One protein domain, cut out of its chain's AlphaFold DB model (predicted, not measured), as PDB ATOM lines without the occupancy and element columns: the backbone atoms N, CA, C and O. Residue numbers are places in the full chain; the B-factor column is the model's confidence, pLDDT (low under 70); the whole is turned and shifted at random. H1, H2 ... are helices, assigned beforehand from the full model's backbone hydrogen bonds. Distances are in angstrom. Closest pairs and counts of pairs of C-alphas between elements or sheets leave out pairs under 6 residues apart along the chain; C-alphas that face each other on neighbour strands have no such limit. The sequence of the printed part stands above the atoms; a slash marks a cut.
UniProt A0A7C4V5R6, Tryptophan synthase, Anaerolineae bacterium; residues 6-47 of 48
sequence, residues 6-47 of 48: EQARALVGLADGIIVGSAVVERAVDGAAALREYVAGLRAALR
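This is residues 6 to 47 of the 48 residues of the protein "Tryptophan synthase" of Anaerolineae bacterium (UniProt A0A7C4V5R6). The longest helix, H3, makes one long side of an elongated model; H2 folds back beside its first part as a helical hairpin, and the short helix H1 packs on its last part. A long link without a named element, residues 10 to 21, joins H1 to H2 on the other long side. The printed part has 42 residues with three named helices, in the order H1, H2, H3, and no named strand; its class is all helix. It is only just compact, close to loose, with a radius of gyration of the C-alphas of 10.9 A, and its C-alphas span 32 by 18 by 14 A.

H3 comprises residues 32 to 46 and is 21.3 A long from first to last C-alpha. It begins at C-alpha 32 at (-43.963, 43.625, 118.118) and ends at C-alpha 46 at (-50.477, 55.780, 101.899). H2 comprises residues 22 to 29 and is 11.2 A long. H1 comprises residues 6 to 9 and is 5.0 A long, beginning at C-alpha 6 at (-54.138, 47.324, 99.474).

H3 touches H2 with residues 34 to 38 alone. The closest C-alphas of the two are those of Arg 27 and Leu 35, 5.1 A apart. Their lines stand at a shallow tilt of 34 degrees, only just short of steep, and they run opposite ways. H2 and H3 form a helical hairpin, two helices that follow each other and run opposite ways, joined by a tight link of 2 residues. H3 touches H1 with residues 42 to 46 alone. The closest C-alphas of this pair are those of Arg 9 and Ala 45, 5.3 A apart. H1 and H2 are apart. Each O i to N i+4 pair inside H2 and H3 is within hydrogen-bond range; H1, with 4 residues, is too short for such a pair, and its one O i to N i+3 pair is within range.

The outline is elongated, and the two C-alphas farthest apart are those of Gly 13 and Gly 31, at 31.6 A. The first and last printed C-alphas, of Glu 6 and Arg 47, are 12.6 A apart. The link from H1 to H2 is long, with 12 residues whose C-alphas lie 6 to 16 A from the mean of the C-alphas. The printed part runs from residue 6 to residue 47 of a chain of 48 residues and has no cut. The mean pLDDT of the printed part is 95.0, and no printed residue is under 70.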
ATOM      1  N   GLU A   6     -53.411  47.150 100.737       95.06
ATOM      2  CA  GLU A   6     -54.138  47.324  99.474       95.06
ATOM      3  C   GLU A   6     -55.507  47.961  99.711       95.06
ATOM      4  O   GLU A   6     -55.900  48.876  98.987       95.06
ATOM      5  N   GLN A   7     -56.203  47.531 100.767       94.81
ATOM      6  CA  GLN A   7     -57.465  48.138 101.186       94.81
ATOM      7  C   GLN A   7     -57.266  49.589 101.635       94.81
ATOM      8  O   GLN A   7     -58.092  50.439 101.318       94.81
ATOM      9  N   ALA A   8     -56.166  49.891 102.334       94.75
ATOM     10  CA  ALA A   8     -55.841  51.260 102.728       94.75
ATOM     11  C   ALA A   8     -55.544  52.150 101.508       94.75
ATOM     12  O   ALA A   8     -56.015  53.283 101.443       94.75
ATOM     13  N   ARG A   9     -54.827  51.624 100.505       94.44
ATOM     14  CA  ARG A   9     -54.530  52.339  99.254       94.44
ATOM     15  C   ARG A   9     -55.796  52.727  98.493       94.44
ATOM     16  O   ARG A   9     -55.863  53.824  97.956       94.44
ATOM     17  N   ALA A  10     -56.797  51.850  98.464       94.81
ATOM     18  CA  ALA A  10     -58.063  52.108  97.775       94.81
ATOM     19  C   ALA A  10     -58.857  53.294  98.359       94.81
ATOM     20  O   ALA A  10     -59.771  53.791  97.710       94.81
ATOM     21  N   LEU A  11     -58.517  53.746  99.571       93.31
ATOM     22  CA  LEU A  11     -59.157  54.879 100.244       93.31
ATOM     23  C   LEU A  11     -58.396  56.201 100.053       93.31
ATOM     24  O   LEU A  11     -58.881  57.253 100.472       93.31
ATOM     25  N   VAL A  12     -57.218  56.169  99.421       92.69
ATOM     26  CA  VAL A  12     -56.430  57.372  99.130       92.69
ATOM     27  C   VAL A  12     -57.231  58.296  98.213       92.69
ATOM     28  O   VAL A  12     -57.747  57.873  97.183       92.69
ATOM     29  N   GLY A  13     -57.345  59.567  98.606       91.50
ATOM     30  CA  GLY A  13     -58.131  60.576  97.887       91.50
ATOM     31  C   GLY A  13     -59.634  60.552  98.186       91.50
ATOM     32  O   GLY A  13     -60.341  61.454  97.750       91.50
ATOM     33  N   LEU A  14     -60.121  59.563  98.945       94.44
ATOM     34  CA  LEU A  14     -61.511  59.498  99.415       94.44
ATOM     35  C   LEU A  14     -61.657  59.914 100.884       94.44
ATOM     36  O   LEU A  14     -62.754  60.270 101.309       94.44
ATOM     37  N   ALA A  15     -60.572  59.853 101.658       91.94
ATOM     38  CA  ALA A  15     -60.543  60.216 103.069       91.94
ATOM     39  C   ALA A  15     -59.217  60.887 103.454       91.94
ATOM     40  O   ALA A  15     -58.157  60.522 102.943       91.94
ATOM     41  N   ASP A  16     -59.276  61.803 104.423       91.25
ATOM     42  CA  ASP A  16     -58.096  62.468 105.000       91.25
ATOM     43  C   ASP A  16     -57.324  61.570 105.985       91.25
ATOM     44  O   ASP A  16     -56.182  61.849 106.348       91.25
ATOM     45  N   GLY A  17     -57.946  60.478 106.439       90.94
ATOM     46  CA  GLY A  17     -57.355  59.549 107.393       90.94
ATOM     47  C   GLY A  17     -58.099  58.221 107.474       90.94
ATOM     48  O   GLY A  17     -59.277  58.117 107.133       90.94
ATOM     49  N   ILE A  18     -57.397  57.188 107.943       91.69
ATOM     50  CA  ILE A  18     -57.915  55.822 108.077       91.69
ATOM     51  C   ILE A  18     -57.640  55.341 109.500       91.69
ATOM     52  O   ILE A  18     -56.497  55.358 109.956       91.69
ATOM     53  N   ILE A  19     -58.684  54.879 110.191       93.19
ATOM     54  CA  ILE A  19     -58.574  54.285 111.528       93.19
ATOM     55  C   ILE A  19     -58.618  52.761 111.403       93.19
ATOM     56  O   ILE A  19     -59.536  52.195 110.806       93.19
ATOM     57  N   VAL A  20     -57.637  52.090 112.009       94.50
ATOM     58  CA  VAL A  20     -57.532  50.628 112.034       94.50
ATOM     59  C   VAL A  20     -57.440  50.149 113.482       94.50
ATOM     60  O   VAL A  20     -56.505  50.500 114.192       94.50
ATOM     61  N   GLY A  21     -58.426  49.357 113.915       94.62
ATOM     62  CA  GLY A  21     -58.527  48.826 115.281       94.62
ATOM     63  C   GLY A  21     -58.265  47.321 115.351       94.62
ATOM     64  O   GLY A  21     -57.189  46.900 115.756       94.62
ATOM     65  N   SER A  22     -59.234  46.502 114.924       95.69
ATOM     66  CA  SER A  22     -59.183  45.034 115.070       95.69
ATOM     67  C   SER A  22     -57.907  44.409 114.502       95.69
ATOM     68  O   SER A  22     -57.233  43.672 115.209       95.69
ATOM     69  N   ALA A  23     -57.505  44.794 113.287       95.50
ATOM     70  CA  ALA A  23     -56.289  44.266 112.669       95.50
ATOM     71  C   ALA A  23     -55.009  44.648 113.439       95.50
ATOM     72  O   ALA A  23     -54.053  43.886 113.447       95.50
ATOM     73  N   VAL A  24     -54.979  45.793 114.133       95.94
ATOM     74  CA  VAL A  24     -53.842  46.160 114.998       95.94
ATOM     75  C   VAL A  24     -53.767  45.224 116.201       95.94
ATOM     76  O   VAL A  24     -52.688  44.734 116.521       95.94
ATOM     77  N   VAL A  25     -54.907  44.954 116.843       96.31
ATOM     78  CA  VAL A  25     -54.984  44.043 117.995       96.31
ATOM     79  C   VAL A  25     -54.590  42.625 117.585       96.31
ATOM     80  O   VAL A  25     -53.765  42.014 118.253       96.31
ATOM     81  N   GLU A  26     -55.110  42.133 116.462       96.00
ATOM     82  CA  GLU A  26     -54.788  40.808 115.923       96.00
ATOM     83  C   GLU A  26     -53.284  40.659 115.643       96.00
ATOM     84  O   GLU A  26     -52.668  39.707 116.108       96.00
ATOM     85  N   ARG A  27     -52.653  41.635 114.975       96.38
ATOM     86  CA  ARG A  27     -51.204  41.595 114.687       96.38
ATOM     87  C   ARG A  27     -50.325  41.808 115.913       96.38
ATOM     88  O   ARG A  27     -49.165  41.412 115.902       96.38
ATOM     89  N   ALA A  28     -50.846  42.440 116.963       96.38
ATOM     90  CA  ALA A  28     -50.115  42.590 118.215       96.38
ATOM     91  C   ALA A  28     -49.938  41.246 118.942       96.38
ATOM     92  O   ALA A  28     -48.925  41.067 119.617       96.38
ATOM     93  N   VAL A  29     -50.873  40.299 118.770       97.81
ATOM     94  CA  VAL A  29     -50.764  38.932 119.315       97.81
ATOM     95  C   VAL A  29     -49.557  38.199 118.724       97.81
ATOM     96  O   VAL A  29     -48.850  37.504 119.448       97.81
ATOM     97  N   ASP A  30     -49.261  38.441 117.446       97.00
ATOM     98  CA  ASP A  30     -48.095  37.888 116.741       97.00
ATOM     99  C   ASP A  30     -46.765  38.556 117.163       97.00
ATOM    100  O   ASP A  30     -45.676  38.158 116.741       97.00
ATOM    101  N   GLY A  31     -46.833  39.583 118.015       98.00
ATOM    102  CA  GLY A  31     -45.692  40.266 118.605       98.00
ATOM    103  C   GLY A  31     -45.284  41.564 117.902       98.00
ATOM    104  O   GLY A  31     -45.767  41.957 116.840       98.00
ATOM    105  N   ALA A  32     -44.335  42.268 118.524       97.62
ATOM    106  CA  ALA A  32     -43.963  43.625 118.118       97.62
ATOM    107  C   ALA A  32     -43.337  43.711 116.714       97.62
ATOM    108  O   ALA A  32     -43.427  44.752 116.067       97.62
ATOM    109  N   ALA A  33     -42.667  42.655 116.241       97.81
ATOM    110  CA  ALA A  33     -42.106  42.621 114.888       97.81
ATOM    111  C   ALA A  33     -43.215  42.575 113.825       97.81
ATOM    112  O   ALA A  33     -43.232  43.432 112.944       97.81
ATOM    113  N   ALA A  34     -44.180  41.665 113.981       96.62
ATOM    114  CA  ALA A  34     -45.322  41.530 113.082       96.62
ATOM    115  C   ALA A  34     -46.165  42.814 113.037       96.62
ATOM    116  O   ALA A  34     -46.512  43.306 111.962       96.62
ATOM    117  N   LEU A  35     -46.423  43.426 114.198       97.50
ATOM    118  CA  LEU A  35     -47.130  44.704 114.252       97.50
ATOM    119  C   LEU A  35     -46.356  45.829 113.543       97.50
ATOM    120  O   LEU A  35     -46.953  46.640 112.834       97.50
ATOM    121  N   ARG A  36     -45.025  45.884 113.700       98.00
ATOM    122  CA  ARG A  36     -44.187  46.877 113.007       98.00
ATOM    123  C   ARG A  36     -44.222  46.703 111.493       98.00
ATOM    124  O   ARG A  36     -44.381  47.701 110.797       98.00
ATOM    125  N   GLU A  37     -44.105  45.474 110.992       97.56
ATOM    126  CA  GLU A  37     -44.218  45.192 109.556       97.56
ATOM    127  C   GLU A  37     -45.589  45.592 109.013       97.56
ATOM    128  O   GLU A  37     -45.676  46.269 107.988       97.56
ATOM    129  N   TYR A  38     -46.655  45.259 109.740       96.56
ATOM    130  CA  TYR A  38     -48.012  45.629 109.361       96.56
ATOM    131  C   TYR A  38     -48.191  47.150 109.231       96.56
ATOM    132  O   TYR A  38     -48.649  47.648 108.199       96.56
ATOM    133  N   VAL A  39     -47.771  47.909 110.249       96.69
ATOM    134  CA  VAL A  39     -47.854  49.379 110.241       96.69
ATOM    135  C   VAL A  39     -46.962  49.983 109.151       96.69
ATOM    136  O   VAL A  39     -47.364  50.944 108.492       96.69
ATOM    137  N   ALA A  40     -45.773  49.422 108.915       97.25
ATOM    138  CA  ALA A  40     -44.888  49.861 107.838       97.25
ATOM    139  C   ALA A  40     -45.528  49.654 106.455       97.25
ATOM    140  O   ALA A  40     -45.484  50.566 105.625       97.25
ATOM    141  N   GLY A  41     -46.182  48.510 106.230       96.50
ATOM    142  CA  GLY A  41     -46.930  48.222 105.006       96.50
ATOM    143  C   GLY A  41     -48.077  49.205 104.773       96.50
ATOM    144  O   GLY A  41     -48.185  49.777 103.687       96.50
ATOM    145  N   LEU A  42     -48.884  49.477 105.805       95.94
ATOM    146  CA  LEU A  42     -49.939  50.497 105.740       95.94
ATOM    147  C   LEU A  42     -49.365  51.869 105.375       95.94
ATOM    148  O   LEU A  42     -49.863  52.541 104.477       95.94
ATOM    149  N   ARG A  43     -48.277  52.281 106.031       95.25
ATOM    150  CA  ARG A  43     -47.641  53.574 105.770       95.25
ATOM    151  C   ARG A  43     -47.114  53.684 104.341       95.25
ATOM    152  O   ARG A  43     -47.249  54.739 103.728       95.25
ATOM    153  N   ALA A  44     -46.504  52.622 103.820       95.56
ATOM    154  CA  ALA A  44     -46.006  52.586 102.451       95.56
ATOM    155  C   ALA A  44     -47.146  52.718 101.428       95.56
ATOM    156  O   ALA A  44     -46.999  53.429 100.440       95.56
ATOM    157  N   ALA A  45     -48.303  52.102 101.689       93.69
ATOM    158  CA  ALA A  45     -49.471  52.205 100.815       93.69
ATOM    159  C   ALA A  45     -50.084  53.616 100.742       93.69
ATOM    160  O   ALA A  45     -50.719  53.939  99.739       93.69
ATOM    161  N   LEU A  46     -49.880  54.444 101.773       91.12
ATOM    162  CA  LEU A  46     -50.477  55.780 101.899       91.12
ATOM    163  C   LEU A  46     -49.565  56.936 101.455       91.12
ATOM    164  O   LEU A  46     -50.035  58.061 101.341       91.12
ATOM    165  N   ARG A  47     -48.269  56.698 101.226       87.00
ATOM    166  CA  ARG A  47     -47.262  57.735 100.915       87.00
ATOM    167  C   ARG A  47     -47.065  58.001  99.413       87.00
ATOM    168  O   ARG A  47     -45.926  58.156  98.979       87.00
TER     169      ARG A  47